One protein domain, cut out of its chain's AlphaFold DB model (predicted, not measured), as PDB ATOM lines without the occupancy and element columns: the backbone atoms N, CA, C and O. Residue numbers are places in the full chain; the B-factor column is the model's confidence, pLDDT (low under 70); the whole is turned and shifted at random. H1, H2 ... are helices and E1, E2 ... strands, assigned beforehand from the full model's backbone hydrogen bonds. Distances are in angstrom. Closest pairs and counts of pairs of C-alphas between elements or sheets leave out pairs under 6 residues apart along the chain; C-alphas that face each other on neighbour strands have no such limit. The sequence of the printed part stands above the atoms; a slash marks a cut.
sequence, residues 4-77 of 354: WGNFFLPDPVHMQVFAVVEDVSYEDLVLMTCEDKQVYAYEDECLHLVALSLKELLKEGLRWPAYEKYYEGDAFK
ATOM      1  N   TRP A   4     238.831 196.279 293.470       70.88
ATOM      2  CA  TRP A   4     238.959 195.085 292.616       70.88
ATOM      3  C   TRP A   4     238.084 193.909 293.055       70.88
ATOM      4  O   TRP A   4     237.365 193.319 292.253       70.88
ATOM      5  N   GLY A   5     238.084 193.622 294.357       61.00
ATOM      6  CA  GLY A   5     237.306 192.529 294.920       61.00
ATOM      7  C   GLY A   5     235.794 192.751 294.935       61.00
ATOM      8  O   GLY A   5     235.063 191.784 295.068       61.00
ATOM      9  N   ASN A   6     235.323 193.992 294.782       68.38
ATOM     10  CA  ASN A   6     233.900 194.333 294.852       68.38
ATOM     11  C   ASN A   6     233.251 194.560 293.482       68.38
ATOM     12  O   ASN A   6     232.029 194.487 293.390       68.38
ATOM     13  N   PHE A   7     234.039 194.882 292.451       67.44
ATOM     14  CA  PHE A   7     233.494 195.380 291.184       67.44
ATOM     15  C   PHE A   7     233.830 194.527 289.957       67.44
ATOM     16  O   PHE A   7     233.152 194.670 288.946       67.44
ATOM     17  N   PHE A   8     234.821 193.632 290.028       72.94
ATOM     18  CA  PHE A   8     235.258 192.843 288.866       72.94
ATOM     19  C   PHE A   8     234.732 191.407 288.862       72.94
ATOM     20  O   PHE A   8     234.446 190.863 287.799       72.94
ATOM     21  N   LEU A   9     234.610 190.779 290.033       72.81
ATOM     22  CA  LEU A   9     234.113 189.408 290.142       72.81
ATOM     23  C   LEU A   9     232.630 189.383 290.537       72.81
ATOM     24  O   LEU A   9     232.171 190.313 291.200       72.81
ATOM     25  N   PRO A  10     231.881 188.326 290.159       66.19
ATOM     26  CA  PRO A  10     230.448 188.223 290.445       66.19
ATOM     27  C   PRO A  10     230.100 188.326 291.934       66.19
ATOM     28  O   PRO A  10     229.084 188.916 292.290       66.19
ATOM     29  N   ASP A  11     230.956 187.766 292.789       71.56
ATOM     30  CA  ASP A  11     230.811 187.815 294.238       71.56
ATOM     31  C   ASP A  11     231.898 188.714 294.849       71.56
ATOM     32  O   ASP A  11     233.061 188.619 294.442       71.56
ATOM     33  N   PRO A  12     231.564 189.545 295.857       67.81
ATOM     34  CA  PRO A  12     232.552 190.323 296.589       67.81
ATOM     35  C   PRO A  12     233.600 189.428 297.260       67.81
ATOM     36  O   PRO A  12     233.269 188.581 298.091       67.81
ATOM     37  N   VAL A  13     234.871 189.652 296.943       72.31
ATOM     38  CA  VAL A  13     236.013 188.889 297.465       72.31
ATOM     39  C   VAL A  13     237.082 189.803 298.048       72.31
ATOM     40  O   VAL A  13     237.187 190.981 297.698       72.31
ATOM     41  N   HIS A  14     237.939 189.269 298.915       77.12
ATOM     42  CA  HIS A  14     239.115 189.999 299.363       77.12
ATOM     43  C   HIS A  14     240.310 189.673 298.462       77.12
ATOM     44  O   HIS A  14     241.004 188.667 298.633       77.12
ATOM     45  N   MET A  15     240.608 190.570 297.523       79.31
ATOM     46  CA  MET A  15     241.791 190.428 296.674       79.31
ATOM     47  C   MET A  15     243.070 190.813 297.415       79.31
ATOM     48  O   MET A  15     243.166 191.865 298.047       79.31
ATOM     49  N   GLN A  16     244.082 189.962 297.296       74.12
ATOM     50  CA  GLN A  16     245.413 190.173 297.835       74.12
ATOM     51  C   GLN A  16     246.428 190.220 296.697       74.12
ATOM     52  O   GLN A  16     246.641 189.232 295.994       74.12
ATOM     53  N   VAL A  17     247.085 191.371 296.548       79.12
ATOM     54  CA  VAL A  17     248.240 191.522 295.658       79.12
ATOM     55  C   VAL A  17     249.417 190.752 296.246       79.12
ATOM     56  O   VAL A  17     249.727 190.904 297.430       79.12
ATOM     57  N   PHE A  18     250.082 189.942 295.426       63.31
ATOM     58  CA  PHE A  18     251.243 189.163 295.864       63.31
ATOM     59  C   PHE A  18     252.480 189.347 294.980       63.31
ATOM     60  O   PHE A  18     253.576 189.008 295.424       63.31
ATOM     61  N   ALA A  19     252.338 189.889 293.767       65.69
ATOM     62  CA  ALA A  19     253.470 190.189 292.897       65.69
ATOM     63  C   ALA A  19     253.142 191.296 291.887       65.69
ATOM     64  O   ALA A  19     251.980 191.578 291.608       65.69
ATOM     65  N   VAL A  20     254.195 191.887 291.333       74.19
ATOM     66  CA  VAL A  20     254.164 192.739 290.143       74.19
ATOM     67  C   VAL A  20     255.121 192.105 289.140       74.19
ATOM     68  O   VAL A  20     256.185 191.623 289.534       74.19
ATOM     69  N   VAL A  21     254.717 192.028 287.876       69.06
ATOM     70  CA  VAL A  21     255.544 191.509 286.787       69.06
ATOM     71  C   VAL A  21     256.032 192.701 285.986       69.06
ATOM     72  O   VAL A  21     255.245 193.399 285.354       69.06
ATOM     73  N   GLU A  22     257.336 192.925 286.056       64.88
ATOM     74  CA  GLU A  22     258.035 193.972 285.317       64.88
ATOM     75  C   GLU A  22     258.373 193.469 283.894       64.88
ATOM     76  O   GLU A  22     258.482 192.261 283.665       64.88
ATOM     77  N   ASP A  23     258.586 194.392 282.948       60.09
ATOM     78  CA  ASP A  23     259.143 194.125 281.602       60.09
ATOM     79  C   ASP A  23     258.232 193.342 280.617       60.09
ATOM     80  O   ASP A  23     258.712 192.743 279.649       60.09
ATOM     81  N   VAL A  24     256.907 193.345 280.829       53.75
ATOM     82  CA  VAL A  24     255.925 192.634 279.975       53.75
ATOM     83  C   VAL A  24     255.125 193.528 279.013       53.75
ATOM     84  O   VAL A  24     254.670 193.023 277.984       53.75
ATOM     85  N   SER A  25     255.016 194.837 279.263       50.50
ATOM     86  CA  SER A  25     254.448 195.847 278.348       50.50
ATOM     87  C   SER A  25     254.790 197.270 278.845       50.50
ATOM     88  O   SER A  25     255.723 197.437 279.629       50.50
ATOM     89  N   TYR A  26     254.097 198.307 278.354       47.81
ATOM     90  CA  TYR A  26     254.312 199.705 278.765       47.81
ATOM     91  C   TYR A  26     253.879 199.993 280.217       47.81
ATOM     92  O   TYR A  26     254.190 201.072 280.721       47.81
ATOM     93  N   GLU A  27     253.210 199.045 280.883       60.53
ATOM     94  CA  GLU A  27     252.720 199.172 282.257       60.53
ATOM     95  C   GLU A  27     253.025 197.924 283.104       60.53
ATOM     96  O   GLU A  27     253.205 196.815 282.594       60.53
ATOM     97  N   ASP A  28     253.095 198.123 284.423       68.69
ATOM     98  CA  ASP A  28     253.362 197.076 285.408       68.69
ATOM     99  C   ASP A  28     252.145 196.151 285.574       68.69
ATOM    100  O   ASP A  28     251.065 196.583 285.982       68.69
ATOM    101  N   LEU A  29     252.325 194.848 285.341       77.00
ATOM    102  CA  LEU A  29     251.252 193.865 285.490       77.00
ATOM    103  C   LEU A  29     251.131 193.423 286.955       77.00
ATOM    104  O   LEU A  29     252.039 192.799 287.511       77.00
ATOM    105  N   VAL A  30     249.992 193.691 287.596       82.88
ATOM    106  CA  VAL A  30     249.795 193.375 289.021       82.88
ATOM    107  C   VAL A  30     249.141 192.007 289.184       82.88
ATOM    108  O   VAL A  30     248.031 191.784 288.709       82.88
ATOM    109  N   LEU A  31     249.789 191.092 289.910       75.19
ATOM    110  CA  LEU A  31     249.242 189.771 290.217       75.19
ATOM    111  C   LEU A  31     248.570 189.735 291.585       75.19
ATOM    112  O   LEU A  31     249.139 190.130 292.612       75.19
ATOM    113  N   MET A  32     247.367 189.176 291.599       85.38
ATOM    114  CA  MET A  32     246.533 189.059 292.782       85.38
ATOM    115  C   MET A  32     245.828 187.705 292.860       85.38
ATOM    116  O   MET A  32     245.678 186.990 291.874       85.38
ATOM    117  N   THR A  33     245.431 187.334 294.069       77.06
ATOM    118  CA  THR A  33     244.655 186.125 294.374       77.06
ATOM    119  C   THR A  33     243.534 186.502 295.328       77.06
ATOM    120  O   THR A  33     243.656 187.480 296.067       77.06
ATOM    121  N   CYS A  34     242.465 185.719 295.362       79.19
ATOM    122  CA  CYS A  34     241.446 185.819 296.403       79.19
ATOM    123  C   CYS A  34     241.185 184.443 297.035       79.19
ATOM    124  O   CYS A  34     242.008 183.525 296.926       79.19
ATOM    125  N   GLU A  35     240.074 184.305 297.752       83.31
ATOM    126  CA  GLU A  35     239.683 183.114 298.507       83.31
ATOM    127  C   GLU A  35     239.533 181.858 297.637       83.31
ATOM    128  O   GLU A  35     239.704 180.739 298.135       83.31
ATOM    129  N   ASP A  36     239.264 182.033 296.342       79.75
ATOM    130  CA  ASP A  36     239.166 180.952 295.359       79.75
ATOM    131  C   ASP A  36     240.527 180.332 294.985       79.75
ATOM    132  O   ASP A  36     240.575 179.252 294.394       79.75
ATOM    133  N   LYS A  37     241.630 180.972 295.408       80.88
ATOM    134  CA  LYS A  37     243.031 180.588 295.164       80.88
ATOM    135  C   LYS A  37     243.452 180.637 293.693       80.88
ATOM    136  O   LYS A  37     244.517 180.102 293.360       80.88
ATOM    137  N   GLN A  38     242.643 181.253 292.838       87.19
ATOM    138  CA  GLN A  38     242.973 181.537 291.450       87.19
ATOM    139  C   GLN A  38     243.909 182.744 291.370       87.19
ATOM    140  O   GLN A  38     244.014 183.544 292.301       87.19
ATOM    141  N   VAL A  39     244.628 182.855 290.257       79.88
ATOM    142  CA  VAL A  39     245.567 183.949 290.023       79.88
ATOM    143  C   VAL A  39     245.027 184.848 288.931       79.88
ATOM    144  O   VAL A  39     244.826 184.421 287.792       79.88
ATOM    145  N   TYR A  40     244.888 186.112 289.291       89.75
ATOM    146  CA  TYR A  40     244.440 187.170 288.416       89.75
ATOM    147  C   TYR A  40     245.588 188.134 288.126       89.75
ATOM    148  O   TYR A  40     246.400 188.419 289.007       89.75
ATOM    149  N   ALA A  41     245.644 188.634 286.899       87.06
ATOM    150  CA  ALA A  41     246.516 189.721 286.496       87.06
ATOM    151  C   ALA A  41     245.666 190.946 286.175       87.06
ATOM    152  O   ALA A  41     244.682 190.835 285.449       87.06
ATOM    153  N   TYR A  42     246.031 192.088 286.734       86.94
ATOM    154  CA  TYR A  42     245.406 193.362 286.425       86.94
ATOM    155  C   TYR A  42     246.287 194.126 285.441       86.94
ATOM    156  O   TYR A  42     247.457 194.380 285.738       86.94
ATOM    157  N   GLU A  43     245.709 194.451 284.290       80.88
ATOM    158  CA  GLU A  43     246.303 195.229 283.200       80.88
ATOM    159  C   GLU A  43     245.210 196.130 282.633       80.88
ATOM    160  O   GLU A  43     244.119 195.621 282.375       80.88
ATOM    161  N   ASP A  44     245.491 197.421 282.431       76.94
ATOM    162  CA  ASP A  44     244.633 198.324 281.642       76.94
ATOM    163  C   ASP A  44     243.134 198.211 282.003       76.94
ATOM    164  O   ASP A  44     242.291 197.813 281.195       76.94
ATOM    165  N   GLU A  45     242.826 198.432 283.289       77.31
ATOM    166  CA  GLU A  45     241.457 198.405 283.847       77.31
ATOM    167  C   GLU A  45     240.712 197.076 283.685       77.31
ATOM    168  O   GLU A  45     239.492 196.992 283.822       77.31
ATOM    169  N   CYS A  46     241.447 195.998 283.429       81.06
ATOM    170  CA  CYS A  46     240.891 194.678 283.217       81.06
ATOM    171  C   CYS A  46     241.509 193.661 284.166       81.06
ATOM    172  O   CYS A  46     242.717 193.634 284.404       81.06
ATOM    173  N   LEU A  47     240.671 192.753 284.662       87.38
ATOM    174  CA  LEU A  47     241.125 191.619 285.448       87.38
ATOM    175  C   LEU A  47     241.160 190.360 284.578       87.38
ATOM    176  O   LEU A  47     240.152 189.938 284.016       87.38
ATOM    177  N   HIS A  48     242.328 189.741 284.477       89.31
ATOM    178  CA  HIS A  48     242.593 188.577 283.640       89.31
ATOM    179  C   HIS A  48     242.820 187.343 284.508       89.31
ATOM    180  O   HIS A  48     243.743 187.324 285.316       89.31
ATOM    181  N   LEU A  49     242.043 186.277 284.322       88.38
ATOM    182  CA  LEU A  49     242.314 184.994 284.971       88.38
ATOM    183  C   LEU A  49     243.483 184.291 284.260       88.38
ATOM    184  O   LEU A  49     243.317 183.707 283.187       88.38
ATOM    185  N   VAL A  50     244.679 184.361 284.848       85.31
ATOM    186  CA  VAL A  50     245.946 183.940 284.214       85.31
ATOM    187  C   VAL A  50     246.483 182.602 284.718       85.31
ATOM    188  O   VAL A  50     247.356 182.021 284.075       85.31
ATOM    189  N   ALA A  51     245.970 182.092 285.839       75.81
ATOM    190  CA  ALA A  51     246.175 180.711 286.275       75.81
ATOM    191  C   ALA A  51     245.063 180.283 287.243       75.81
ATOM    192  O   ALA A  51     244.578 181.089 288.033       75.81
ATOM    193  N   LEU A  52     244.703 178.998 287.256       83.19
ATOM    194  CA  LEU A  52     243.684 178.463 288.170       83.19
ATOM    195  C   LEU A  52     244.249 178.187 289.571       83.19
ATOM    196  O   LEU A  52     243.511 177.861 290.497       83.19
ATOM    197  N   SER A  53     245.574 178.266 289.735       71.81
ATOM    198  CA  SER A  53     246.237 178.200 291.038       71.81
ATOM    199  C   SER A  53     247.663 178.748 290.997       71.81
ATOM    200  O   SER A  53     248.337 178.691 289.968       71.81
ATOM    201  N   LEU A  54     248.197 179.150 292.155       61.69
ATOM    202  CA  LEU A  54     249.623 179.491 292.298       61.69
ATOM    203  C   LEU A  54     250.564 178.346 291.882       61.69
ATOM    204  O   LEU A  54     251.666 178.583 291.395       61.69
ATOM    205  N   LYS A  55     250.144 177.085 292.053       67.56
ATOM    206  CA  LYS A  55     250.940 175.920 291.638       67.56
ATOM    207  C   LYS A  55     251.051 175.823 290.116       67.56
ATOM    208  O   LYS A  55     252.105 175.443 289.614       67.56
ATOM    209  N   GLU A  56     249.968 176.132 289.409       68.56
ATOM    210  CA  GLU A  56     249.958 176.215 287.948       68.56
ATOM    211  C   GLU A  56     250.838 177.375 287.484       68.56
ATOM    212  O   GLU A  56     251.750 177.137 286.700       68.56
ATOM    213  N   LEU A  57     250.672 178.567 288.073       70.06
ATOM    214  CA  LEU A  57     251.501 179.741 287.775       70.06
ATOM    215  C   LEU A  57     253.005 179.428 287.863       70.06
ATOM    216  O   LEU A  57     253.765 179.754 286.957       70.06
ATOM    217  N   LEU A  58     253.447 178.760 288.934       58.66
ATOM    218  CA  LEU A  58     254.866 178.434 289.144       58.66
ATOM    219  C   LEU A  58     255.405 177.351 288.199       58.66
ATOM    220  O   LEU A  58     256.612 177.276 287.978       58.66
ATOM    221  N   LYS A  59     254.539 176.467 287.697       66.75
ATOM    222  CA  LYS A  59     254.937 175.328 286.859       66.75
ATOM    223  C   LYS A  59     254.854 175.654 285.370       66.75
ATOM    224  O   LYS A  59     255.681 175.175 284.600       66.75
ATOM    225  N   GLU A  60     253.831 176.399 284.979       72.06
ATOM    226  CA  GLU A  60     253.428 176.606 283.584       72.06
ATOM    227  C   GLU A  60     253.531 178.078 283.161       72.06
ATOM    228  O   GLU A  60     253.529 178.364 281.967       72.06
ATOM    229  N   GLY A  61     253.733 178.994 284.115       70.75
ATOM    230  CA  GLY A  61     253.853 180.426 283.863       70.75
ATOM    231  C   GLY A  61     252.503 181.138 283.807       70.75
ATOM    232  O   GLY A  61     251.456 180.567 284.113       70.75
ATOM    233  N   LEU A  62     252.541 182.417 283.429       75.00
ATOM    234  CA  LEU A  62     251.340 183.205 283.156       75.00
ATOM    235  C   LEU A  62     250.711 182.720 281.855       75.00
ATOM    236  O   LEU A  62     251.370 182.690 280.812       75.00
ATOM    237  N   ARG A  63     249.428 182.368 281.897       71.75
ATOM    238  CA  ARG A  63     248.708 182.001 280.687       71.75
ATOM    239  C   ARG A  63     248.292 183.251 279.923       71.75
ATOM    240  O   ARG A  63     247.527 184.069 280.431       71.75
ATOM    241  N   TRP A  64     248.730 183.335 278.670       73.06
ATOM    242  CA  TRP A  64     248.265 184.340 277.722       73.06
ATOM    243  C   TRP A  64     247.959 183.708 276.357       73.06
ATOM    244  O   TRP A  64     248.813 182.992 275.825       73.06
ATOM    245  N   PRO A  65     246.775 183.946 275.761       79.19
ATOM    246  CA  PRO A  65     245.637 184.710 276.290       79.19
ATOM    247  C   PRO A  65     245.018 184.075 277.551       79.19
ATOM    248  O   PRO A  65     245.068 182.855 277.730       79.19
ATOM    249  N   ALA A  66     244.462 184.924 278.419       80.94
ATOM    250  CA  ALA A  66     243.863 184.540 279.699       80.94
ATOM    251  C   ALA A  66     242.672 183.573 279.537       80.94
ATOM    252  O   ALA A  66     242.073 183.482 278.462       80.94
ATOM    253  N   TYR A  67     242.327 182.846 280.607       75.69
ATOM    254  CA  TYR A  67     241.157 181.960 280.628       75.69
ATOM    255  C   TYR A  67     239.854 182.749 280.499       75.69
ATOM    256  O   TYR A  67     238.997 182.411 279.687       75.69
ATOM    257  N   GLU A  68     239.746 183.809 281.294       84.62
ATOM    258  CA  GLU A  68     238.621 184.734 281.334       84.62
ATOM    259  C   GLU A  68     239.143 186.157 281.553       84.62
ATOM    260  O   GLU A  68     240.263 186.359 282.037       84.62
ATOM    261  N   LYS A  69     238.329 187.136 281.160       86.31
ATOM    262  CA  LYS A  69     238.605 188.564 281.299       86.31
ATOM    263  C   LYS A  69     237.364 189.239 281.881       86.31
ATOM    264  O   LYS A  69     236.271 189.012 281.362       86.31
ATOM    265  N   TYR A  70     237.549 190.056 282.912       78.94
ATOM    266  CA  TYR A  70     236.490 190.773 283.620       78.94
ATOM    267  C   TYR A  70     236.722 192.281 283.540       78.94
ATOM    268  O   TYR A  70     237.858 192.736 283.712       78.94
ATOM    269  N   TYR A  71     235.649 193.033 283.304       78.31
ATOM    270  CA  TYR A  71     235.644 194.496 283.303       78.31
ATOM    271  C   TYR A  71     235.006 195.035 284.590       78.31
ATOM    272  O   TYR A  71     234.199 194.353 285.230       78.31
ATOM    273  N   GLU A  72     235.356 196.260 284.979       64.25
ATOM    274  CA  GLU A  72     234.746 196.905 286.142       64.25
ATOM    275  C   GLU A  72     233.222 197.023 285.967       64.25
ATOM    276  O   GLU A  72     232.723 197.437 284.922       64.25
ATOM    277  N   GLY A  73     232.456 196.602 286.977       59.19
ATOM    278  CA  GLY A  73     230.992 196.645 286.957       59.19
ATOM    279  C   GLY A  73     230.310 195.466 286.248       59.19
ATOM    280  O   GLY A  73     229.083 195.347 286.336       59.19
ATOM    281  N   ASP A  74     231.057 194.542 285.625       57.97
ATOM    282  CA  ASP A  74     230.479 193.347 284.984       57.97
ATOM    283  C   ASP A  74     229.674 192.475 285.973       57.97
ATOM    284  O   ASP A  74     228.722 191.808 285.564       57.97
ATOM    285  N   ALA A  75     229.971 192.538 287.278       45.53
ATOM    286  CA  ALA A  75     229.239 191.827 288.333       45.53
ATOM    287  C   ALA A  75     227.728 192.151 288.366       45.53
ATOM    288  O   ALA A  75     226.916 191.317 288.762       45.53
ATOM    289  N   PHE A  76     227.330 193.341 287.900       47.84
ATOM    290  CA  PHE A  76     225.934 193.800 287.891       47.84
ATOM    291  C   PHE A  76     225.289 193.766 286.502       47.84
ATOM    292  O   PHE A  76     224.095 194.031 286.365       47.84
ATOM    293  N   LYS A  77     226.046 193.397 285.465       48.50
ATOM    294  CA  LYS A  77     225.614 193.424 284.057       48.50
ATOM    295  C   LYS A  77     224.456 192.482 283.738       48.50
ATOM    296  O   LYS A  77     223.756 192.672 282.746       48.50
TER     297      LYS A  77
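AT A GLANCE: This is residues 4 to 77 of the 354 residues of a protein of Betta splendens (UniProt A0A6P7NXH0). One strongly twisted sheet of five strands fans out through the middle, with two small helices at its margins, H1 and H2, toward opposite ends of the longest axis. E1 to E4 form a meander, each strand the antiparallel neighbour of the one before, and short E5 closes the row beside E4. The printed part has 74 residues, in the order H1 E1 E2 E3 E4 H2 E5; the class is mixed, helices and strands, with under half of the residues in named elements. It is compact, with a radius of gyration of the C-alphas of 11.7 A and spans of 33 by 27 by 20 A.

IN THESE COORDINATES: H1, residues 4 to 7, begins at C-alpha 4 (238.959, 195.085, 292.616). E1 is residues 16 to 21, 15.0 A; E2 residues 29 to 33, 13.5 A; E3 residues 39 to 43, 13.2 A; E4 residues 46 to 51, 15.2 A. H2, residues 54 to 60, spans 9.9 A. E5, residues 69 to 71, ends at C-alpha 71 (235.644, 194.496, 283.303).

HOW THE PARTS SIT: H1 only grazes the sheet with residues 4 to 7. E1, an edge strand, forms a hairpin with E2, N 31 to O 19 at 2.8 A. The hairpin E2 and E3 has N 40 to O 32 at 2.8 A, and the hairpin E3 and E4 has N 48 to O 41 at 2.8 A. H2 only grazes the sheet; the closest C-alphas of E4 and H2, Ala 51 and Leu 57, are 5.6 A apart. E5, the other edge strand, is antiparallel to E4, N 70 to O 47 at 2.8 A. H1 and H2 are apart. In H2 every O i to N i+4 pair is within hydrogen-bond range; H1 is too short for one, and its one O i to N i+3 pair is not within range.

THE WHOLE: The C-alphas farthest apart, those of Lys 59 and Lys 77, are 34.6 A apart. The printed part has no cut, and no link is long. Mean pLDDT of the printed part is 72.6, with residues 21 to 28 and 72 to 77 among those under 70.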